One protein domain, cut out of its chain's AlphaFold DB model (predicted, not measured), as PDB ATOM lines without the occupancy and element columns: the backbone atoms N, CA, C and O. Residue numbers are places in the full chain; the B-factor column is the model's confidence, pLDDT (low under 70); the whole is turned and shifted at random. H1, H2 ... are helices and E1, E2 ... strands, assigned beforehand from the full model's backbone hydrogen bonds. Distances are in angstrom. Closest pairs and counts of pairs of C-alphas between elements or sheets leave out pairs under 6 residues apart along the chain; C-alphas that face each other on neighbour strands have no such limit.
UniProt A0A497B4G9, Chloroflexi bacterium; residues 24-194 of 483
ATOM      1  N   ALA A  24     131.265 124.935  96.037       63.88
ATOM      2  CA  ALA A  24     130.415 124.947  94.856       63.88
ATOM      3  C   ALA A  24     129.978 126.390  94.601       63.88
ATOM      4  O   ALA A  24     129.452 127.056  95.497       63.88
ATOM      5  N   ILE A  25     130.275 126.875  93.405       67.62
ATOM      6  CA  ILE A  25     129.985 128.238  92.989       67.62
ATOM      7  C   ILE A  25     128.864 128.178  91.962       67.62
ATOM      8  O   ILE A  25     129.072 127.702  90.850       67.62
ATOM      9  N   GLY A  26     127.682 128.634  92.366       66.62
ATOM     10  CA  GLY A  26     126.494 128.687  91.525       66.62
ATOM     11  C   GLY A  26     126.362 130.013  90.781       66.62
ATOM     12  O   GLY A  26     126.532 131.066  91.400       66.62
ATOM     13  N   PHE A  27     125.993 129.965  89.501       65.31
ATOM     14  CA  PHE A  27     125.648 131.151  88.709       65.31
ATOM     15  C   PHE A  27     124.198 131.089  88.223       65.31
ATOM     16  O   PHE A  27     123.785 130.065  87.682       65.31
ATOM     17  N   ARG A  28     123.434 132.176  88.401       62.03
ATOM     18  CA  ARG A  28     122.097 132.338  87.793       62.03
ATOM     19  C   ARG A  28     122.250 132.813  86.344       62.03
ATOM     20  O   ARG A  28     123.144 133.606  86.051       62.03
ATOM     21  N   THR A  29     121.375 132.318  85.473       54.28
ATOM     22  CA  THR A  29     121.315 132.581  84.027       54.28
ATOM     23  C   THR A  29     121.482 134.070  83.698       54.28
ATOM     24  O   THR A  29     120.812 134.911  84.299       54.28
ATOM     25  N   ILE A  30     122.384 134.393  82.759       51.41
ATOM     26  CA  ILE A  30     122.608 135.773  82.305       51.41
ATOM     27  C   ILE A  30     121.483 136.172  81.352       51.41
ATOM     28  O   ILE A  30     121.188 135.427  80.419       51.41
ATOM     29  N   PRO A  31     120.934 137.376  81.522       54.28
ATOM     30  CA  PRO A  31     120.302 138.101  80.434       54.28
ATOM     31  C   PRO A  31     121.206 138.189  79.201       54.28
ATOM     32  O   PRO A  31     122.256 138.821  79.286       54.28
ATOM     33  N   ASP A  32     120.827 137.637  78.050       55.81
ATOM     34  CA  ASP A  32     121.492 137.970  76.793       55.81
ATOM     35  C   ASP A  32     121.380 139.500  76.585       55.81
ATOM     36  O   ASP A  32     120.277 140.041  76.450       55.81
ATOM     37  N   PRO A  33     122.508 140.240  76.638       50.47
ATOM     38  CA  PRO A  33     122.509 141.694  76.544       50.47
ATOM     39  C   PRO A  33     122.118 142.204  75.150       50.47
ATOM     40  O   PRO A  33     121.898 143.409  74.994       50.47
ATOM     41  N   ASP A  34     122.069 141.320  74.153       54.31
ATOM     42  CA  ASP A  34     121.641 141.602  72.789       54.31
ATOM     43  C   ASP A  34     120.219 141.059  72.498       54.31
ATOM     44  O   ASP A  34     119.641 141.403  71.464       54.31
ATOM     45  N   ASP A  35     119.608 140.323  73.437       54.16
ATOM     46  CA  ASP A  35     118.197 139.919  73.410       54.16
ATOM     47  C   ASP A  35     117.325 140.910  74.223       54.16
ATOM     48  O   ASP A  35     117.485 141.049  75.445       54.16
ATOM     49  N   PRO A  36     116.378 141.622  73.579       48.78
ATOM     50  CA  PRO A  36     115.450 142.530  74.252       48.78
ATOM     51  C   PRO A  36     114.541 141.861  75.292       48.78
ATOM     52  O   PRO A  36     114.044 142.569  76.171       48.78
ATOM     53  N   ASP A  37     114.315 140.551  75.180       48.44
ATOM     54  CA  ASP A  37     113.371 139.794  76.004       48.44
ATOM     55  C   ASP A  37     114.059 139.053  77.167       48.44
ATOM     56  O   ASP A  37     113.397 138.603  78.105       48.44
ATOM     57  N   SER A  38     115.394 138.987  77.178       48.53
ATOM     58  CA  SER A  38     116.142 138.074  78.048       48.53
ATOM     59  C   SER A  38     116.242 138.459  79.540       48.53
ATOM     60  O   SER A  38     116.960 137.786  80.276       48.53
ATOM     61  N   SER A  39     115.558 139.483  80.072       51.88
ATOM     62  CA  SER A  39     115.654 139.779  81.527       51.88
ATOM     63  C   SER A  39     114.564 140.623  82.155       51.88
ATOM     64  O   SER A  39     114.802 141.692  82.719       51.88
ATOM     65  N   PHE A  40     113.348 140.095  82.164       44.44
ATOM     66  CA  PHE A  40     112.298 140.688  82.987       44.44
ATOM     67  C   PHE A  40     112.536 140.525  84.505       44.44
ATOM     68  O   PHE A  40     111.893 141.227  85.286       44.44
ATOM     69  N   GLU A  41     113.494 139.690  84.933       52.12
ATOM     70  CA  GLU A  41     113.844 139.500  86.344       52.12
ATOM     71  C   GLU A  41     115.171 140.177  86.721       52.12
ATOM     72  O   GLU A  41     116.263 139.803  86.305       52.12
ATOM     73  N   ALA A  42     115.037 141.201  87.552       53.00
ATOM     74  CA  ALA A  42     116.029 142.129  88.086       53.00
ATOM     75  C   ALA A  42     117.152 141.511  88.970       53.00
ATOM     76  O   ALA A  42     117.338 141.925  90.115       53.00
ATOM     77  N   LYS A  43     117.919 140.527  88.470       56.25
ATOM     78  CA  LYS A  43     119.201 140.059  89.053       56.25
ATOM     79  C   LYS A  43     120.162 139.657  87.914       56.25
ATOM     80  O   LYS A  43     119.959 138.630  87.284       56.25
ATOM     81  N   PHE A  44     121.188 140.469  87.624       62.28
ATOM     82  CA  PHE A  44     121.981 140.351  86.376       62.28
ATOM     83  C   PHE A  44     123.116 139.342  86.418       62.28
ATOM     84  O   PHE A  44     123.454 138.738  85.405       62.28
ATOM     85  N   PHE A  45     123.730 139.192  87.581       73.00
ATOM     86  CA  PHE A  45     124.721 138.167  87.815       73.00
ATOM     87  C   PHE A  45     124.717 137.819  89.295       73.00
ATOM     88  O   PHE A  45     124.730 138.703  90.151       73.00
ATOM     89  N   GLN A  46     124.679 136.532  89.604       75.62
ATOM     90  CA  GLN A  46     124.651 136.045  90.972       75.62
ATOM     91  C   GLN A  46     125.765 135.029  91.163       75.62
ATOM     92  O   GLN A  46     125.898 134.113  90.358       75.62
ATOM     93  N   LEU A  47     126.524 135.180  92.244       75.12
ATOM     94  CA  LEU A  47     127.491 134.201  92.717       75.12
ATOM     95  C   LEU A  47     126.943 133.556  93.988       75.12
ATOM     96  O   LEU A  47     126.695 134.257  94.972       75.12
ATOM     97  N   ARG A  48     126.764 132.238  93.982       75.50
ATOM     98  CA  ARG A  48     126.318 131.483  95.156       75.50
ATOM     99  C   ARG A  48     127.452 130.625  95.701       75.50
ATOM    100  O   ARG A  48     127.863 129.690  95.034       75.50
ATOM    101  N   ASP A  49     127.915 130.911  96.913       73.38
ATOM    102  CA  ASP A  49     128.882 130.082  97.646       73.38
ATOM    103  C   ASP A  49     128.125 129.144  98.603       73.38
ATOM    104  O   ASP A  49     127.333 129.601  99.434       73.38
ATOM    105  N   VAL A  50     128.353 127.831  98.478       67.38
ATOM    106  CA  VAL A  50     127.726 126.786  99.318       67.38
ATOM    107  C   VAL A  50     128.718 126.037 100.222       67.38
ATOM    108  O   VAL A  50     128.504 124.872 100.553       67.38
ATOM    109  N   THR A  51     129.806 126.691 100.638       63.31
ATOM    110  CA  THR A  51     130.832 126.117 101.535       63.31
ATOM    111  C   THR A  51     130.290 125.539 102.847       63.31
ATOM    112  O   THR A  51     130.911 124.624 103.388       63.31
ATOM    113  N   ASP A  52     129.139 126.014 103.346       65.88
ATOM    114  CA  ASP A  52     128.394 125.396 104.451       65.88
ATOM    115  C   ASP A  52     127.021 124.889 103.950       65.88
ATOM    116  O   ASP A  52     126.192 125.682 103.500       65.88
ATOM    117  N   PRO A  53     126.696 123.586 104.060       62.50
ATOM    118  CA  PRO A  53     125.390 123.067 103.638       62.50
ATOM    119  C   PRO A  53     124.204 123.676 104.411       62.50
ATOM    120  O   PRO A  53     123.059 123.589 103.961       62.50
ATOM    121  N   ARG A  54     124.448 124.297 105.572       65.56
ATOM    122  CA  ARG A  54     123.429 124.948 106.410       65.56
ATOM    123  C   ARG A  54     123.208 126.410 106.038       65.56
ATOM    124  O   ARG A  54     122.168 126.964 106.398       65.56
ATOM    125  N   ARG A  55     124.142 127.023 105.306       71.38
ATOM    126  CA  ARG A  55     124.100 128.435 104.933       71.38
ATOM    127  C   ARG A  55     124.806 128.659 103.604       71.38
ATOM    128  O   ARG A  55     126.007 128.447 103.497       71.38
ATOM    129  N   HIS A  56     124.082 129.199 102.634       76.12
ATOM    130  CA  HIS A  56     124.690 129.671 101.398       76.12
ATOM    131  C   HIS A  56     124.725 131.198 101.360       76.12
ATOM    132  O   HIS A  56     123.861 131.877 101.927       76.12
ATOM    133  N   VAL A  57     125.756 131.727 100.711       81.12
ATOM    134  CA  VAL A  57     125.954 133.161 100.507       81.12
ATOM    135  C   VAL A  57     125.634 133.478  99.062       81.12
ATOM    136  O   VAL A  57     126.156 132.831  98.160       81.12
ATOM    137  N   ILE A  58     124.793 134.480  98.859       82.69
ATOM    138  CA  ILE A  58     124.417 134.978  97.549       82.69
ATOM    139  C   ILE A  58     124.988 136.379  97.391       82.69
ATOM    140  O   ILE A  58     124.730 137.259  98.211       82.69
ATOM    141  N   ILE A  59     125.749 136.595  96.325       87.38
ATOM    142  CA  ILE A  59     126.302 137.901  95.978       87.38
ATOM    143  C   ILE A  59     125.716 138.303  94.638       87.38
ATOM    144  O   ILE A  59     125.931 137.619  93.638       87.38
ATOM    145  N   ASN A  60     124.972 139.403  94.625       85.50
ATOM    146  CA  ASN A  60     124.328 139.900  93.420       85.50
ATOM    147  C   ASN A  60     125.144 141.064  92.848       85.50
ATOM    148  O   ASN A  60     125.497 141.997  93.573       85.50
ATOM    149  N   PHE A  61     125.415 141.018  91.546       85.81
ATOM    150  CA  PHE A  61     126.117 142.050  90.792       85.81
ATOM    151  C   PHE A  61     125.272 142.565  89.624       85.81
ATOM    152  O   PHE A  61     124.391 141.865  89.116       85.81
ATOM    153  N   ASP A  62     125.569 143.785  89.177       84.12
ATOM    154  CA  ASP A  62     125.052 144.320  87.918       84.12
ATOM    155  C   ASP A  62     125.825 143.800  86.691       84.12
ATOM    156  O   ASP A  62     126.857 143.137  86.814       84.12
ATOM    157  N   MET A  63     125.355 144.135  85.483       80.88
ATOM    158  CA  MET A  63     126.008 143.727  84.225       80.88
ATOM    159  C   MET A  63     127.412 144.317  84.010       80.88
ATOM    160  O   MET A  63     128.101 143.937  83.064       80.88
ATOM    161  N   ASN A  64     127.841 145.268  84.841       85.12
ATOM    162  CA  ASN A  64     129.200 145.791  84.826       85.12
ATOM    163  C   ASN A  64     130.073 145.157  85.923       85.12
ATOM    164  O   ASN A  64     131.265 145.442  85.939       85.12
ATOM    165  N   GLY A  65     129.527 144.322  86.813       87.69
ATOM    166  CA  GLY A  65     130.242 143.740  87.955       87.69
ATOM    167  C   GLY A  65     130.170 144.575  89.237       87.69
ATOM    168  O   GLY A  65     130.959 144.357  90.152       87.69
ATOM    169  N   ARG A  66     129.251 145.544  89.343       89.81
ATOM    170  CA  ARG A  66     129.046 146.327  90.577       89.81
ATOM    171  C   ARG A  66     128.259 145.510  91.580       89.81
ATOM    172  O   ARG A  66     127.219 144.968  91.230       89.81
ATOM    173  N   LEU A  67     128.711 145.480  92.829       91.44
ATOM    174  CA  LEU A  67     127.973 144.835  93.913       91.44
ATOM    175  C   LEU A  67     126.612 145.520  94.124       91.44
ATOM    176  O   LEU A  67     126.572 146.711  94.413       91.44
ATOM    177  N   ILE A  68     125.517 144.764  94.036       87.25
ATOM    178  CA  ILE A  68     124.155 145.236  94.329       87.25
ATOM    179  C   ILE A  68     123.826 144.970  95.796       87.25
ATOM    180  O   ILE A  68     123.454 145.876  96.536       87.25
ATOM    181  N   ASN A  69     123.939 143.717  96.233       88.19
ATOM    182  CA  ASN A  69     123.642 143.318  97.604       88.19
ATOM    183  C   ASN A  69     124.294 141.962  97.933       88.19
ATOM    184  O   ASN A  69     124.825 141.273  97.056       88.19
ATOM    185  N   ILE A  70     124.250 141.602  99.214       89.12
ATOM    186  CA  ILE A  70     124.630 140.285  99.717       89.12
ATOM    187  C   ILE A  70     123.450 139.726 100.505       89.12
ATOM    188  O   ILE A  70     122.940 140.375 101.426       89.12
ATOM    189  N   GLU A  71     123.051 138.509 100.163       87.19
ATOM    190  CA  GLU A  71     121.940 137.788 100.772       87.19
ATOM    191  C   GLU A  71     122.452 136.482 101.408       87.19
ATOM    192  O   GLU A  71     123.418 135.866 100.945       87.19
ATOM    193  N   LEU A  72     121.822 136.062 102.503       82.00
ATOM    194  CA  LEU A  72     122.042 134.771 103.147       82.00
ATOM    195  C   LEU A  72     120.786 133.924 103.026       82.00
ATOM    196  O   LEU A  72     119.695 134.384 103.355       82.00
ATOM    197  N   GLY A  73     120.952 132.671 102.626       76.25
ATOM    198  CA  GLY A  73     119.842 131.735 102.512       76.25
ATOM    199  C   GLY A  73     120.161 130.366 103.098       76.25
ATOM    200  O   GLY A  73     121.301 130.044 103.457       76.25
ATOM    201  N   ARG A  74     119.122 129.531 103.173       68.25
ATOM    202  CA  ARG A  74     119.207 128.112 103.539       68.25
ATOM    203  C   ARG A  74     118.732 127.257 102.367       68.25
ATOM    204  O   ARG A  74     117.787 127.637 101.680       68.25
ATOM    205  N   LYS A  75     119.383 126.112 102.120       54.03
ATOM    206  CA  LYS A  75     118.947 125.165 101.078       54.03
ATOM    207  C   LYS A  75     117.466 124.813 101.334       54.03
ATOM    208  O   LYS A  75     117.148 124.455 102.466       54.03
ATOM    209  N   LEU A  76     116.606 124.944 100.311       46.91
ATOM    210  CA  LEU A  76     115.172 124.570 100.277       46.91
ATOM    211  C   LEU A  76     114.108 125.560 100.819       46.91
ATOM    212  O   LEU A  76     112.977 125.127 101.012       46.91
ATOM    213  N   LEU A  77     114.384 126.852 101.068       45.22
ATOM    214  CA  LEU A  77     113.359 127.744 101.669       45.22
ATOM    215  C   LEU A  77     112.945 129.011 100.901       45.22
ATOM    216  O   LEU A  77     112.076 129.716 101.405       45.22
ATOM    217  N   GLY A  78     113.489 129.303  99.713       51.41
ATOM    218  CA  GLY A  78     112.994 130.383  98.829       51.41
ATOM    219  C   GLY A  78     112.945 131.802  99.424       51.41
ATOM    220  O   GLY A  78     112.399 132.706  98.807       51.41
ATOM    221  N   ASN A  79     113.491 132.004 100.623       62.91
ATOM    222  CA  ASN A  79     113.507 133.272 101.333       62.91
ATOM    223  C   ASN A  79     114.961 133.551 101.694       62.91
ATOM    224  O   ASN A  79     115.490 132.901 102.589       62.91
ATOM    225  N   GLU A  80     115.634 134.468 101.008       77.81
ATOM    226  CA  GLU A  80     116.949 134.945 101.433       77.81
ATOM    227  C   GLU A  80     116.825 136.239 102.242       77.81
ATOM    228  O   GLU A  80     115.933 137.057 102.019       77.81
ATOM    229  N   VAL A  81     117.720 136.428 103.211       79.25
ATOM    230  CA  VAL A  81     117.787 137.656 104.013       79.25
ATOM    231  C   VAL A  81     118.952 138.514 103.550       79.25
ATOM    232  O   VAL A  81     120.085 138.038 103.462       79.25
ATOM    233  N   LYS A  82     118.708 139.797 103.278       83.94
ATOM    234  CA  LYS A  82     119.785 140.748 102.980       83.94
ATOM    235  C   LYS A  82     120.636 140.969 104.227       83.94
ATOM    236  O   LYS A  82     120.105 141.167 105.315       83.94
ATOM    237  N   ILE A  83     121.955 140.962 104.070       86.88
ATOM    238  CA  ILE A  83     122.902 141.407 105.108       86.88
ATOM    239  C   ILE A  83     123.575 142.727 104.737       86.88
ATOM    240  O   ILE A  83     123.941 143.504 105.617       86.88
ATOM    241  N   LEU A  84     123.699 142.996 103.439       89.31
ATOM    242  CA  LEU A  84     124.229 144.233 102.890       89.31
ATOM    243  C   LEU A  84     123.432 144.591 101.638       89.31
ATOM    244  O   LEU A  84     123.243 143.739 100.779       89.31
ATOM    245  N   GLU A  85     123.026 145.848 101.502       87.56
ATOM    246  CA  GLU A  85     122.514 146.419 100.255       87.56
ATOM    247  C   GLU A  85     123.330 147.654  99.888       87.56
ATOM    248  O   GLU A  85     123.606 148.505 100.731       87.56
ATOM    249  N   ARG A  86     123.707 147.760  98.616       87.31
ATOM    250  CA  ARG A  86     124.219 148.995  98.042       87.31
ATOM    251  C   ARG A  86     123.045 149.760  97.433       87.31
ATOM    252  O   ARG A  86     122.278 149.213  96.638       87.31
ATOM    253  N   SER A  87     122.866 151.018  97.806       82.19
ATOM    254  CA  SER A  87     121.890 151.893  97.159       82.19
ATOM    255  C   SER A  87     122.378 152.362  95.792       82.19
ATOM    256  O   SER A  87     123.562 152.266  95.450       82.19
ATOM    257  N   PHE A  88     121.461 152.941  95.018       80.38
ATOM    258  CA  PHE A  88     121.801 153.532  93.730       80.38
ATOM    259  C   PHE A  88     122.842 154.653  93.865       80.38
ATOM    260  O   PHE A  88     123.733 154.747  93.027       80.38
ATOM    261  N   ASP A  89     122.788 155.448  94.944       80.19
ATOM    262  CA  ASP A  89     123.756 156.516  95.222       80.19
ATOM    263  C   ASP A  89     125.121 156.029  95.750       80.19
ATOM    264  O   ASP A  89     125.992 156.837  96.078       80.19
ATOM    265  N   GLY A  90     125.325 154.709  95.806       83.81
ATOM    266  CA  GLY A  90     126.569 154.075  96.230       83.81
ATOM    267  C   GLY A  90     126.798 154.077  97.736       83.81
ATOM    268  O   GLY A  90     127.932 153.909  98.191       83.81
ATOM    269  N   GLU A  91     125.749 154.285  98.527       85.25
ATOM    270  CA  GLU A  91     125.782 154.053  99.964       85.25
ATOM    271  C   GLU A  91     125.605 152.567 100.285       85.25
ATOM    272  O   GLU A  91     124.954 151.822  99.558       85.25
ATOM    273  N   PHE A  92     126.223 152.132 101.381       86.94
ATOM    274  CA  PHE A  92     126.126 150.759 101.859       86.94
ATOM    275  C   PHE A  92     125.273 150.715 103.116       86.94
ATOM    276  O   PHE A  92     125.531 151.436 104.082       86.94
ATOM    277  N   TYR A  93     124.287 149.834 103.093       85.50
ATOM    278  CA  TYR A  93     123.322 149.618 104.150       85.50
ATOM    279  C   TYR A  93     123.488 148.214 104.703       85.50
ATOM    280  O   TYR A  93     123.459 147.238 103.957       85.50
ATOM    281  N   ILE A  94     123.686 148.125 106.014       84.44
ATOM    282  CA  ILE A  94     123.930 146.877 106.726       84.44
ATOM    283  C   ILE A  94     122.705 146.518 107.542       84.44
ATOM    284  O   ILE A  94     122.232 147.317 108.345       84.44
ATOM    285  N   TYR A  95     122.241 145.288 107.368       83.50
ATOM    286  CA  TYR A  95     121.112 144.728 108.090       83.50
ATOM    287  C   TYR A  95     121.659 144.050 109.347       83.50
ATOM    288  O   TYR A  95     121.924 142.846 109.346       83.50
ATOM    289  N   ILE A  96     121.883 144.833 110.408       74.75
ATOM    290  CA  ILE A  96     122.677 144.412 111.580       74.75
ATOM    291  C   ILE A  96     122.161 143.095 112.173       74.75
ATOM    292  O   ILE A  96     122.951 142.191 112.441       74.75
ATOM    293  N   SER A  97     120.841 142.961 112.332       74.50
ATOM    294  CA  SER A  97     120.210 141.753 112.879       74.50
ATOM    295  C   SER A  97     120.511 140.512 112.031       74.50
ATOM    296  O   SER A  97     120.776 139.435 112.557       74.50
ATOM    297  N   ASN A  98     120.551 140.661 110.706       79.25
ATOM    298  CA  ASN A  98     120.842 139.554 109.798       79.25
ATOM    299  C   ASN A  98     122.342 139.223 109.782       79.25
ATOM    300  O   ASN A  98     122.714 138.068 109.564       79.25
ATOM    301  N   CYS A  99     123.210 140.205 110.056       79.00
ATOM    302  CA  CYS A  99     124.646 139.983 110.214       79.00
ATOM    303  C   CYS A  99     124.991 139.117 111.433       79.00
ATOM    304  O   CYS A  99     126.078 138.543 111.469       79.00
ATOM    305  N   GLU A 100     124.091 138.943 112.405       77.44
ATOM    306  CA  GLU A 100     124.309 138.000 113.510       77.44
ATOM    307  C   GLU A 100     124.482 136.555 113.025       77.44
ATOM    308  O   GLU A 100     125.232 135.790 113.628       77.44
ATOM    309  N   ASN A 101     123.906 136.218 111.867       76.38
ATOM    310  CA  ASN A 101     124.078 134.922 111.205       76.38
ATOM    311  C   ASN A 101     125.518 134.684 110.685       76.38
ATOM    312  O   ASN A 101     125.827 133.603 110.177       76.38
ATOM    313  N   LEU A 102     126.412 135.681 110.775       77.50
ATOM    314  CA  LEU A 102     127.835 135.572 110.426       77.50
ATOM    315  C   LEU A 102     128.738 135.223 111.619       77.50
ATOM    316  O   LEU A 102     129.839 134.706 111.401       77.50
ATOM    317  N   LYS A 103     128.284 135.447 112.858       75.12
ATOM    318  CA  LYS A 103     129.095 135.312 114.083       75.12
ATOM    319  C   LYS A 103     129.601 133.880 114.308       75.12
ATOM    320  O   LYS A 103     128.808 132.948 114.145       75.12
ATOM    321  N   PRO A 104     130.873 133.666 114.708       69.12
ATOM    322  CA  PRO A 104     131.398 132.341 115.056       69.12
ATOM    323  C   PRO A 104     130.459 131.562 115.992       69.12
ATOM    324  O   PRO A 104     129.915 132.126 116.935       69.12
ATOM    325  N   GLY A 105     130.237 130.273 115.716       68.06
ATOM    326  CA  GLY A 105     129.314 129.432 116.495       68.06
ATOM    327  C   GLY A 105     127.825 129.573 116.142       68.06
ATOM    328  O   GLY A 105     127.025 128.762 116.600       68.06
ATOM    329  N   HIS A 106     127.441 130.537 115.296       67.94
ATOM    330  CA  HIS A 106     126.118 130.560 114.666       67.94
ATOM    331  C   HIS A 106     126.142 129.758 113.363       67.94
ATOM    332  O   HIS A 106     126.903 130.074 112.445       67.94
ATOM    333  N   ASP A 107     125.289 128.736 113.306       61.56
ATOM    334  CA  ASP A 107     125.208 127.757 112.215       61.56
ATOM    335  C   ASP A 107     123.881 127.824 111.429       61.56
ATOM    336  O   ASP A 107     123.651 127.034 110.513       61.56
ATOM    337  N   GLY A 108     122.982 128.744 111.796       65.69
ATOM    338  CA  GLY A 108     121.671 128.924 111.173       65.69
ATOM    339  C   GLY A 108     121.489 130.315 110.570       65.69
ATOM    340  O   GLY A 108     122.132 131.273 110.992       65.69
ATOM    341  N   VAL A 109     120.582 130.415 109.595       66.75
ATOM    342  CA  VAL A 109     120.032 131.692 109.120       66.75
ATOM    343  C   VAL A 109     118.720 131.925 109.861       66.75
ATOM    344  O   VAL A 109     117.734 131.229 109.612       66.75
ATOM    345  N   TYR A 110     118.714 132.865 110.804       64.50
ATOM    346  CA  TYR A 110     117.485 133.313 111.444       64.50
ATOM    347  C   TYR A 110     116.769 134.299 110.526       64.50
ATOM    348  O   TYR A 110     117.313 135.343 110.164       64.50
ATOM    349  N   TYR A 111     115.537 133.955 110.161       60.06
ATOM    350  CA  TYR A 111     114.642 134.835 109.425       60.06
ATOM    351  C   TYR A 111     114.027 135.836 110.397       60.06
ATOM    352  O   TYR A 111     112.968 135.588 110.970       60.06
ATOM    353  N   TYR A 112     114.694 136.969 110.606       45.75
ATOM    354  CA  TYR A 112     114.054 138.103 111.259       45.75
ATOM    355  C   TYR A 112     113.256 138.881 110.208       45.75
ATOM    356  O   TYR A 112     113.730 139.853 109.631       45.75
ATOM    357  N   TYR A 113     112.049 138.397 109.904       43.12
ATOM    358  CA  TYR A 113     111.133 139.040 108.957       43.12
ATOM    359  C   TYR A 113     110.362 140.158 109.659       43.12
ATOM    360  O   TYR A 113     109.154 140.076 109.878       43.12
ATOM    361  N   ASP A 114     111.074 141.205 110.048       39.59
ATOM    362  CA  ASP A 114     110.434 142.445 110.448       39.59
ATOM    363  C   ASP A 114     110.799 143.521 109.436       39.59
ATOM    364  O   ASP A 114     111.736 144.289 109.637       39.59
ATOM    365  N   TYR A 115     110.018 143.572 108.350       36.84
ATOM    366  CA  TYR A 115     110.072 144.583 107.278       36.84
ATOM    367  C   TYR A 115     110.085 146.034 107.817       36.84
ATOM    368  O   TYR A 115     110.267 146.995 107.075       36.84
ATOM    369  N   TYR A 116     109.866 146.215 109.119       38.59
ATOM    370  CA  TYR A 116     109.656 147.483 109.783       38.59
ATOM    371  C   TYR A 116     110.629 147.772 110.933       38.59
ATOM    372  O   TYR A 116     110.619 148.898 111.431       38.59
ATOM    373  N   HIS A 117     111.460 146.799 111.320       44.91
ATOM    374  CA  HIS A 117     112.493 146.921 112.358       44.91
ATOM    375  C   HIS A 117     113.853 146.391 111.908       44.91
ATOM    376  O   HIS A 117     114.701 146.080 112.749       44.91
ATOM    377  N   GLU A 118     114.098 146.264 110.603       53.72
ATOM    378  CA  GLU A 118     115.464 146.059 110.149       53.72
ATOM    379  C   GLU A 118     116.296 147.218 110.705       53.72
ATOM    380  O   GLU A 118     116.109 148.379 110.338       53.72
ATOM    381  N   ASN A 119     117.176 146.903 111.658       60.66
ATOM    382  CA  ASN A 119     118.205 147.815 112.124       60.66
ATOM    383  C   ASN A 119     119.180 147.978 110.962       60.66
ATOM    384  O   ASN A 119     120.231 147.339 110.917       60.66
ATOM    385  N   VAL A 120     118.757 148.765 109.978       67.94
ATOM    386  CA  VAL A 120     119.543 149.136 108.823       67.94
ATOM    387  C   VAL A 120     120.339 150.353 109.231       67.94
ATOM    388  O   VAL A 120     119.783 151.407 109.539       67.94
ATOM    389  N   CYS A 121     121.654 150.214 109.241       72.38
ATOM    390  CA  CYS A 121     122.537 151.348 109.423       72.38
ATOM    391  C   CYS A 121     123.443 151.493 108.210       72.38
ATOM    392  O   CYS A 121     123.751 150.536 107.499       72.38
ATOM    393  N   LYS A 122     123.896 152.722 107.988       77.88
ATOM    394  CA  LYS A 122     125.045 152.953 107.131       77.88
ATOM    395  C   LYS A 122     126.299 152.645 107.941       77.88
ATOM    396  O   LYS A 122     126.592 153.357 108.901       77.88
ATOM    397  N   ASP A 123     127.034 151.615 107.543       80.88
ATOM    398  CA  ASP A 123     128.299 151.239 108.177       80.88
ATOM    399  C   ASP A 123     129.329 150.849 107.113       80.88
ATOM    400  O   ASP A 123     129.360 149.725 106.606       80.88
ATOM    401  N   SER A 124     130.197 151.807 106.783       84.50
ATOM    402  CA  SER A 124     131.265 151.602 105.803       84.50
ATOM    403  C   SER A 124     132.307 150.586 106.267       84.50
ATOM    404  O   SER A 124     132.929 149.951 105.425       84.50
ATOM    405  N   ARG A 125     132.512 150.413 107.580       86.00
ATOM    406  CA  ARG A 125     133.526 149.495 108.108       86.00
ATOM    407  C   ARG A 125     133.090 148.049 107.898       86.00
ATOM    408  O   ARG A 125     133.876 147.248 107.399       86.00
ATOM    409  N   ILE A 126     131.852 147.707 108.255       85.62
ATOM    410  CA  ILE A 126     131.315 146.362 107.990       85.62
ATOM    411  C   ILE A 126     131.215 146.132 106.481       85.62
ATOM    412  O   ILE A 126     131.617 145.072 106.001       85.62
ATOM    413  N   ALA A 127     130.725 147.124 105.726       90.00
ATOM    414  CA  ALA A 127     130.634 147.021 104.275       90.00
ATOM    415  C   ALA A 127     131.997 146.708 103.641       90.00
ATOM    416  O   ALA A 127     132.094 145.781 102.841       90.00
ATOM    417  N   GLU A 128     133.060 147.400 104.058       91.69
ATOM    418  CA  GLU A 128     134.420 147.141 103.590       91.69
ATOM    419  C   GLU A 128     134.876 145.711 103.900       91.69
ATOM    420  O   GLU A 128     135.408 145.033 103.022       91.69
ATOM    421  N   ILE A 129     134.636 145.211 105.117       88.88
ATOM    422  CA  ILE A 129     134.997 143.837 105.509       88.88
ATOM    423  C   ILE A 129     134.297 142.804 104.611       88.88
ATOM    424  O   ILE A 129     134.926 141.843 104.144       88.88
ATOM    425  N   LEU A 130     133.003 142.997 104.347       89.88
ATOM    426  CA  LEU A 130     132.220 142.101 103.497       89.88
ATOM    427  C   LEU A 130     132.685 142.175 102.035       89.88
ATOM    428  O   LEU A 130     132.956 141.136 101.434       89.88
ATOM    429  N   VAL A 131     132.880 143.380 101.492       91.94
ATOM    430  CA  VAL A 131     133.377 143.590 100.120       91.94
ATOM    431  C   VAL A 131     134.778 143.004  99.940       91.94
ATOM    432  O   VAL A 131     135.022 142.285  98.975       91.94
ATOM    433  N   ARG A 132     135.699 143.207 100.890       90.00
ATOM    434  CA  ARG A 132     137.043 142.603 100.838       90.00
ATOM    435  C   ARG A 132     136.999 141.080 100.931       90.00
ATOM    436  O   ARG A 132     137.852 140.406 100.356       90.00
ATOM    437  N   SER A 133     136.017 140.514 101.632       87.31
ATOM    438  CA  SER A 133     135.802 139.062 101.639       87.31
ATOM    439  C   SER A 133     135.400 138.549 100.256       87.31
ATOM    440  O   SER A 133     135.957 137.549  99.813       87.31
ATOM    441  N   ILE A 134     134.533 139.275  99.544       89.62
ATOM    442  CA  ILE A 134     134.188 138.995  98.141       89.62
ATOM    443  C   ILE A 134     135.431 139.090  97.254       89.62
ATOM    444  O   ILE A 134     135.705 138.163  96.501       89.62
ATOM    445  N   SER A 135     136.233 140.150  97.380       89.62
ATOM    446  CA  SER A 135     137.460 140.303  96.585       89.62
ATOM    447  C   SER A 135     138.451 139.149  96.785       89.62
ATOM    448  O   SER A 135     139.094 138.740  95.823       89.62
ATOM    449  N   ARG A 136     138.559 138.592  98.003       87.06
ATOM    450  CA  ARG A 136     139.365 137.384  98.265       87.06
ATOM    451  C   ARG A 136     138.850 136.181  97.467       87.06
ATOM    452  O   ARG A 136     139.632 135.584  96.741       87.06
ATOM    453  N   LEU A 137     137.546 135.898  97.526       86.06
ATOM    454  CA  LEU A 137     136.933 134.820  96.737       86.06
ATOM    455  C   LEU A 137     137.154 135.014  95.227       86.06
ATOM    456  O   LEU A 137     137.491 134.067  94.527       86.06
ATOM    457  N   LEU A 138     136.999 136.241  94.720       89.00
ATOM    458  CA  LEU A 138     137.216 136.538  93.301       89.00
ATOM    459  C   LEU A 138     138.681 136.343  92.870       89.00
ATOM    460  O   LEU A 138     138.925 135.893  91.753       89.00
ATOM    461  N   ASN A 139     139.651 136.650  93.737       89.50
ATOM    462  CA  ASN A 139     141.060 136.346  93.473       89.50
ATOM    463  C   ASN A 139     141.323 134.834  93.482       89.50
ATOM    464  O   ASN A 139     142.006 134.354  92.585       89.50
ATOM    465  N   ASP A 140     140.721 134.079  94.408       85.31
ATOM    466  CA  ASP A 140     140.848 132.614  94.446       85.31
ATOM    467  C   ASP A 140     140.314 131.958  93.153       85.31
ATOM    468  O   ASP A 140     140.898 130.985  92.667       85.31
ATOM    469  N   ILE A 141     139.218 132.491  92.593       86.75
ATOM    470  CA  ILE A 141     138.641 132.073  91.300       86.75
ATOM    471  C   ILE A 141     139.587 132.424  90.139       86.75
ATOM    472  O   ILE A 141     139.829 131.594  89.258       86.75
ATOM    473  N   TYR A 142     140.139 133.641  90.140       90.12
ATOM    474  CA  TYR A 142     141.074 134.119  89.116       90.12
ATOM    475  C   TYR A 142     142.382 133.312  89.088       90.12
ATOM    476  O   TYR A 142     142.831 132.909  88.016       90.12
ATOM    477  N   GLU A 143     142.974 133.017  90.249       89.12
ATOM    478  CA  GLU A 143     144.205 132.217  90.365       89.12
ATOM    479  C   GLU A 143     144.035 130.783  89.844       89.12
ATOM    480  O   GLU A 143     145.000 130.156  89.414       89.12
ATOM    481  N   ARG A 144     142.796 130.276  89.827       86.94
ATOM    482  CA  ARG A 144     142.425 128.979  89.234       86.94
ATOM    483  C   ARG A 144     142.083 129.076  87.749       86.94
ATOM    484  O   ARG A 144     141.613 128.104  87.163       86.94
ATOM    485  N   HIS A 145     142.296 130.237  87.131       88.88
ATOM    486  CA  HIS A 145     141.967 130.519  85.737       88.88
ATOM    487  C   HIS A 145     140.506 130.215  85.384       88.88
ATOM    488  O   HIS A 145     140.225 129.785  84.268       88.88
ATOM    489  N   TYR A 146     139.582 130.433  86.329       86.25
ATOM    490  CA  TYR A 146     138.151 130.172  86.136       86.25
ATOM    491  C   TYR A 146     137.818 128.702  85.803       86.25
ATOM    492  O   TYR A 146     136.787 128.430  85.186       86.25
ATOM    493  N   LYS A 147     138.679 127.760  86.222       83.56
ATOM    494  CA  LYS A 147     138.512 126.312  86.020       83.56
ATOM    495  C   LYS A 147     138.146 125.587  87.305       83.56
ATOM    496  O   LYS A 147     138.637 125.934  88.381       83.56
ATOM    497  N   THR A 148     137.307 124.565  87.178       81.62
ATOM    498  CA  THR A 148     137.004 123.659  88.289       81.62
ATOM    499  C   THR A 148     138.280 122.932  88.748       81.62
ATOM    500  O   THR A 148     139.063 122.429  87.942       81.62
ATOM    501  N   THR A 149     138.488 122.865  90.062       80.56
ATOM    502  CA  THR A 149     139.576 122.164  90.755       80.56
ATOM    503  C   THR A 149     139.009 121.176  91.784       80.56
ATOM    504  O   THR A 149     137.805 121.122  92.036       80.56
ATOM    505  N   GLU A 150     139.869 120.371  92.416       77.31
ATOM    506  CA  GLU A 150     139.447 119.418  93.459       77.31
ATOM    507  C   GLU A 150     138.723 120.103  94.638       77.31
ATOM    508  O   GLU A 150     137.816 119.531  95.252       77.31
ATOM    509  N   ASP A 151     139.110 121.346  94.931       76.25
ATOM    510  CA  ASP A 151     138.644 122.164  96.047       76.25
ATOM    511  C   ASP A 151     137.634 123.268  95.657       76.25
ATOM    512  O   ASP A 151     137.026 123.890  96.534       76.25
ATOM    513  N   MET A 152     137.391 123.487  94.361       79.31
ATOM    514  CA  MET A 152     136.438 124.478  93.849       79.31
ATOM    515  C   MET A 152     135.738 123.953  92.596       79.31
ATOM    516  O   MET A 152     136.361 123.752  91.566       79.31
ATOM    517  N   LYS A 153     134.425 123.773  92.668       79.38
ATOM    518  CA  LYS A 153     133.574 123.349  91.561       79.38
ATOM    519  C   LYS A 153     132.655 124.478  91.130       79.38
ATOM    520  O   LYS A 153     132.034 125.129  91.970       79.38
ATOM    521  N   PHE A 154     132.514 124.668  89.829       78.12
ATOM    522  CA  PHE A 154     131.492 125.548  89.276       78.12
ATOM    523  C   PHE A 154     130.226 124.754  88.974       78.12
ATOM    524  O   PHE A 154     130.288 123.641  88.456       78.12
ATOM    525  N   ILE A 155     129.077 125.320  89.326       73.25
ATOM    526  CA  ILE A 155     127.758 124.743  89.083       73.25
ATOM    527  C   ILE A 155     126.931 125.790  88.345       73.25
ATOM    528  O   ILE A 155     126.831 126.944  88.766       73.25
ATOM    529  N   GLU A 156     126.313 125.398  87.242       70.62
ATOM    530  CA  GLU A 156     125.280 126.211  86.619       70.62
ATOM    531  C   GLU A 156     123.961 126.002  87.372       70.62
ATOM    532  O   GLU A 156     123.503 124.870  87.531       70.62
ATOM    533  N   LEU A 157     123.348 127.092  87.848       64.19
ATOM    534  CA  LEU A 157     122.027 127.039  88.468       64.19
ATOM    535  C   LEU A 157     120.977 127.337  87.402       64.19
ATOM    536  O   LEU A 157     120.867 128.472  86.931       64.19
ATOM    537  N   LYS A 158     120.164 126.338  87.059       60.03
ATOM    538  CA  LYS A 158     118.967 126.568  86.247       60.03
ATOM    539  C   LYS A 158     117.803 126.852  87.177       60.03
ATOM    540  O   LYS A 158     117.433 126.018  87.997       60.03
ATOM    541  N   ILE A 159     117.258 128.058  87.072       55.25
ATOM    542  CA  ILE A 159     116.101 128.471  87.861       55.25
ATOM    543  C   ILE A 159     114.872 128.331  86.976       55.25
ATOM    544  O   ILE A 159     114.765 128.990  85.944       55.25
ATOM    545  N   THR A 160     113.979 127.434  87.374       54.38
ATOM    546  CA  THR A 160     112.624 127.318  86.827       54.38
ATOM    547  C   THR A 160     111.641 127.991  87.790       54.38
ATOM    548  O   THR A 160     112.035 128.338  88.904       54.38
ATOM    549  N   GLU A 161     110.384 128.200  87.381       48.19
ATOM    550  CA  GLU A 161     109.371 128.876  88.217       48.19
ATOM    551  C   GLU A 161     109.191 128.223  89.603       48.19
ATOM    552  O   GLU A 161     108.879 128.935  90.556       48.19
ATOM    553  N   ASP A 162     109.483 126.921  89.748       43.94
ATOM    554  CA  ASP A 162     109.246 126.169  90.989       43.94
ATOM    555  C   ASP A 162     110.488 125.464  91.582       43.94
ATOM    556  O   ASP A 162     110.448 125.030  92.736       43.94
ATOM    557  N   GLU A 163     111.612 125.355  90.856       51.66
ATOM    558  CA  GLU A 163     112.797 124.608  91.317       51.66
ATOM    559  C   GLU A 163     114.136 125.242  90.890       51.66
ATOM    560  O   GLU A 163     114.296 125.739  89.770       51.66
ATOM    561  N   ILE A 164     115.126 125.175  91.791       56.19
ATOM    562  CA  ILE A 164     116.541 125.433  91.487       56.19
ATOM    563  C   ILE A 164     117.192 124.086  91.169       56.19
ATOM    564  O   ILE A 164     117.437 123.288  92.076       56.19
ATOM    565  N   ASP A 165     117.500 123.853  89.897       56.47
ATOM    566  CA  ASP A 165     118.288 122.705  89.463       56.47
ATOM    567  C   ASP A 165     119.787 123.015  89.637       56.47
ATOM    568  O   ASP A 165     120.353 123.880  88.965       56.47
ATOM    569  N   GLU A 166     120.411 122.324  90.598       62.91
ATOM    570  CA  GLU A 166     121.836 122.425  90.953       62.91
ATOM    571  C   GLU A 166     122.693 121.342  90.245       62.91
ATOM    572  O   GLU A 166     123.821 121.090  90.669       62.91
ATOM    573  N   SER A 167     122.166 120.632  89.234       55.84
ATOM    574  CA  SER A 167     122.757 119.364  88.758       55.84
ATOM    575  C   SER A 167     123.906 119.471  87.747       55.84
ATOM    576  O   SER A 167     124.627 118.487  87.568       55.84
ATOM    577  N   ASN A 168     124.129 120.626  87.111       66.94
ATOM    578  CA  ASN A 168     125.125 120.743  86.040       66.94
ATOM    579  C   ASN A 168     126.427 121.379  86.549       66.94
ATOM    580  O   ASN A 168     126.572 122.601  86.572       66.94
ATOM    581  N   GLU A 169     127.389 120.541  86.950       71.69
ATOM    582  CA  GLU A 169     128.779 120.985  87.105       71.69
ATOM    583  C   GLU A 169     129.301 121.486  85.749       71.69
ATOM    584  O   GLU A 169     129.115 120.826  84.725       71.69
ATOM    585  N   ILE A 170     129.955 122.647  85.741       74.62
ATOM    586  CA  ILE A 170     130.602 123.205  84.550       74.62
ATOM    587  C   ILE A 170     132.121 123.198  84.732       74.62
ATOM    588  O   ILE A 170     132.646 123.466  85.817       74.62
ATOM    589  N   GLU A 171     132.846 122.856  83.669       76.88
ATOM    590  CA  GLU A 171     134.312 122.774  83.712       76.88
ATOM    591  C   GLU A 171     134.961 124.163  83.756       76.88
ATOM    592  O   GLU A 171     135.915 124.380  84.509       76.88
ATOM    593  N   GLU A 172     134.409 125.106  82.988       77.62
ATOM    594  CA  GLU A 172     134.899 126.477  82.850       77.62
ATOM    595  C   GLU A 172     133.737 127.479  82.883       77.62
ATOM    596  O   GLU A 172     132.635 127.209  82.396       77.62
ATOM    597  N   ILE A 173     133.992 128.655  83.457       78.38
ATOM    598  CA  ILE A 173     133.027 129.757  83.484       78.38
ATOM    599  C   ILE A 173     132.919 130.388  82.082       78.38
ATOM    600  O   ILE A 173     133.950 130.737  81.501       78.38
ATOM    601  N   PRO A 174     131.707 130.626  81.545       77.81
ATOM    602  CA  PRO A 174     131.571 131.253  80.232       77.81
ATOM    603  C   PRO A 174     132.161 132.675  80.182       77.81
ATOM    604  O   PRO A 174     132.147 133.424  81.158       77.81
ATOM    605  N   LEU A 175     132.699 133.060  79.023       81.44
ATOM    606  CA  LEU A 175     133.554 134.247  78.867       81.44
ATOM    607  C   LEU A 175     132.906 135.566  79.328       81.44
ATOM    608  O   LEU A 175     133.568 136.428  79.903       81.44
ATOM    609  N   ASN A 176     131.605 135.724  79.101       74.69
ATOM    610  CA  ASN A 176     130.837 136.884  79.553       74.69
ATOM    611  C   ASN A 176     130.812 137.015  81.086       74.69
ATOM    612  O   ASN A 176     130.919 138.128  81.602       74.69
ATOM    613  N   PHE A 177     130.738 135.905  81.822       78.94
ATOM    614  CA  PHE A 177     130.845 135.907  83.282       78.94
ATOM    615  C   PHE A 177     132.263 136.224  83.751       78.94
ATOM    616  O   PHE A 177     132.424 136.964  84.719       78.94
ATOM    617  N   VAL A 178     133.285 135.701  83.064       85.94
ATOM    618  CA  VAL A 178     134.692 136.017  83.365       85.94
ATOM    619  C   VAL A 178     134.909 137.527  83.321       85.94
ATOM    620  O   VAL A 178     135.475 138.097  84.248       85.94
ATOM    621  N   GLU A 179     134.381 138.205  82.302       86.00
ATOM    622  CA  GLU A 179     134.517 139.655  82.161       86.00
ATOM    623  C   GLU A 179     133.796 140.441  83.277       86.00
ATOM    624  O   GLU A 179     134.317 141.440  83.774       86.00
ATOM    625  N   ILE A 180     132.612 139.985  83.710       86.62
ATOM    626  CA  ILE A 180     131.879 140.575  84.847       86.62
ATOM    627  C   ILE A 180     132.649 140.358  86.157       86.62
ATOM    628  O   ILE A 180     132.790 141.292  86.949       86.62
ATOM    629  N   LEU A 181     133.175 139.149  86.378       88.12
ATOM    630  CA  LEU A 181     133.969 138.795  87.556       88.12
ATOM    631  C   LEU A 181     135.277 139.590  87.616       88.12
ATOM    632  O   LEU A 181     135.651 140.059  88.689       88.12
ATOM    633  N   GLU A 182     135.951 139.790  86.483       91.62
ATOM    634  CA  GLU A 182     137.147 140.634  86.404       91.62
ATOM    635  C   GLU A 182     136.832 142.088  86.746       91.62
ATOM    636  O   GLU A 182     137.538 142.705  87.545       91.62
ATOM    637  N   ASN A 183     135.728 142.635  86.228       92.38
ATOM    638  CA  ASN A 183     135.303 143.976  86.611       92.38
ATOM    639  C   ASN A 183     134.977 144.058  88.107       92.38
ATOM    640  O   ASN A 183     135.424 144.996  88.763       92.38
ATOM    641  N   ALA A 184     134.267 143.076  88.670       91.94
ATOM    642  CA  ALA A 184     133.977 143.008  90.105       91.94
ATOM    643  C   ALA A 184     135.254 142.932  90.964       91.94
ATOM    644  O   ALA A 184     135.327 143.518  92.043       91.94
ATOM    645  N   ARG A 185     136.284 142.237  90.475       93.44
ATOM    646  CA  ARG A 185     137.561 142.030  91.169       93.44
ATOM    647  C   ARG A 185     138.498 143.235  91.076       93.44
ATOM    648  O   ARG A 185     139.163 143.563  92.057       93.44
ATOM    649  N   VAL A 186     138.568 143.881  89.910       92.56
ATOM    650  CA  VAL A 186     139.574 144.911  89.589       92.56
ATOM    651  C   VAL A 186     138.990 146.321  89.608       92.56
ATOM    652  O   VAL A 186     139.590 147.223  90.191       92.56
ATOM    653  N   ILE A 187     137.837 146.530  88.967       93.62
ATOM    654  CA  ILE A 187     137.234 147.860  88.774       93.62
ATOM    655  C   ILE A 187     136.283 148.215  89.913       93.62
ATOM    656  O   ILE A 187     136.236 149.372  90.315       93.62
ATOM    657  N   TYR A 188     135.533 147.240  90.420       93.31
ATOM    658  CA  TYR A 188     134.501 147.393  91.445       93.31
ATOM    659  C   TYR A 188     134.835 146.610  92.722       93.31
ATOM    660  O   TYR A 188     133.946 146.139  93.431       93.31
ATOM    661  N   ASN A 189     136.129 146.536  93.053       93.44
ATOM    662  CA  ASN A 189     136.561 146.274  94.426       93.44
ATOM    663  C   ASN A 189     136.161 147.443  95.348       93.44
ATOM    664  O   ASN A 189     135.528 148.404  94.912       93.44
ATOM    665  N   TRP A 190     136.525 147.384  96.632       94.25
ATOM    666  CA  TRP A 190     136.153 148.429  97.591       94.25
ATOM    667  C   TRP A 190     136.537 149.839  97.120       94.25
ATOM    668  O   TRP A 190     135.684 150.721  97.034       94.25
ATOM    669  N   GLU A 191     137.801 150.046  96.756       95.44
ATOM    670  CA  GLU A 191     138.314 151.333  96.290       95.44
ATOM    671  C   GLU A 191     137.599 151.796  95.011       95.44
ATOM    672  O   GLU A 191     137.261 152.972  94.858       95.44
ATOM    673  N   GLY A 192     137.318 150.855  94.114       94.94
ATOM    674  CA  GLY A 192     136.578 151.047  92.878       94.94
ATOM    675  C   GLY A 192     135.123 151.469  93.072       94.94
ATOM    676  O   GLY A 192     134.680 152.443  92.464       94.94
ATOM    677  N   LEU A 193     134.395 150.795  93.964       94.00
ATOM    678  CA  LEU A 193     133.021 151.137  94.348       94.00
ATOM    679  C   LEU A 193     132.963 152.504  95.033       94.00
ATOM    680  O   LEU A 193     132.066 153.300  94.765       94.00
ATOM    681  N   MET A 194     133.946 152.817  95.880       93.19
ATOM    682  CA  MET A 194     134.042 154.141  96.492       93.19
ATOM    683  C   MET A 194     134.331 155.219  95.446       93.19
ATOM    684  O   MET A 194     133.721 156.284  95.492       93.19
TER     685      MET A 194
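What this domain is: This is residues 24 to 194 of the 483 residues of a protein of Chloroflexi bacterium (UniProt A0A497B4G9). A strongly twisted, curved wall of nine strands has one long helix, H2, laid across one face, with H3 at a steep angle to it on the same face and the short H4 packed on H2 near the last printed residue. H1, straight after E6, is over E5; with H1, H2 and H3 on one face, the domain has two layers, sheet and helices. The 171 printed residues run E1 E2 E3 E4 E5 E6 H1 E7 H2 E8 E9 H3 H4, and the mixed sheet has the order E7 E6 E5 E4 E3 E2 E1 E8 E9. The class is mixed, helices and strands; the whole is compact, with a radius of gyration of the C-alphas of 15.8 A and spans of 41 by 36 by 35 A.

Where its parts are: E1, residues 24 to 28, begins with C-alpha 24 at (130.415, 124.947, 94.856). E2 is residues 45 to 52, 21.3 A long, E3 55 to 61, 19.7 A, E4 67 to 73, 17.7 A, E5 81 to 86 and E6 92 to 95. H1, residues 96 to 102, and E7, 120 to 122, precede H2, residues 124 to 143, 28.0 A long from C-alpha 124 at (131.265, 151.602, 105.803). E8 is residues 152 to 159, 21.6 A, E9 164 to 170, 15.8 A, H3 175 to 187, 17.2 A, and H4 190 to 194, ending with C-alpha 194 at (134.042, 154.141, 96.492).

How they stand to each other: E1 to E6 form a meander, each strand the antiparallel neighbour of the one before; N 48 and O 26 are 2.8 A apart, N 57 and O 49 2.9 A. E1 and E8 are parallel at 31 degrees, with N 155 and O 25 at 2.8 A. E8 and E9 form an antiparallel hairpin, with N 156 and O 168 at 2.9 A. E7, an edge strand like E9, is antiparallel to E6, with N 94 and O 121 at 2.8 A. H2 runs across the strands at a height over the sheet of 9.4 A. H2 and H3 touch at a steep tilt of 45 degrees, opposite ways, the closest C-alphas being those of Ser 135 and Arg 185, 5.7 A apart; H2 touches H3 with residues 135 to 139 alone, and H3 touches H2 with residues 181 to 185 alone. H4 is not on the sheet and only just touches H2, with 3 pairs of C-alphas within 8 A, the closest Val 131 and Trp 190 at 6.1 A. H1 runs across the strands over E5, at a height of 7.0 A; the closest C-alphas, Ile 83 and Asn 98, are 5.4 A apart. Every O i to N i+4 pair is within hydrogen-bond range in H2, H3 and H4; in H1 1 of 3 is, beside 4 of 4 O i to N i+3 pairs.

The domain as a whole: The C-alphas farthest apart, of Pro 36 and Gly 105, are 46.3 A apart. The printed part has no cut; the links E1 to E2 and H1 to E7 are long. Mean pLDDT of the printed part is 74.1, with residues 24 to 44, 50 to 54, 74 to 79, 104 to 120 and 157 to 168 under 70.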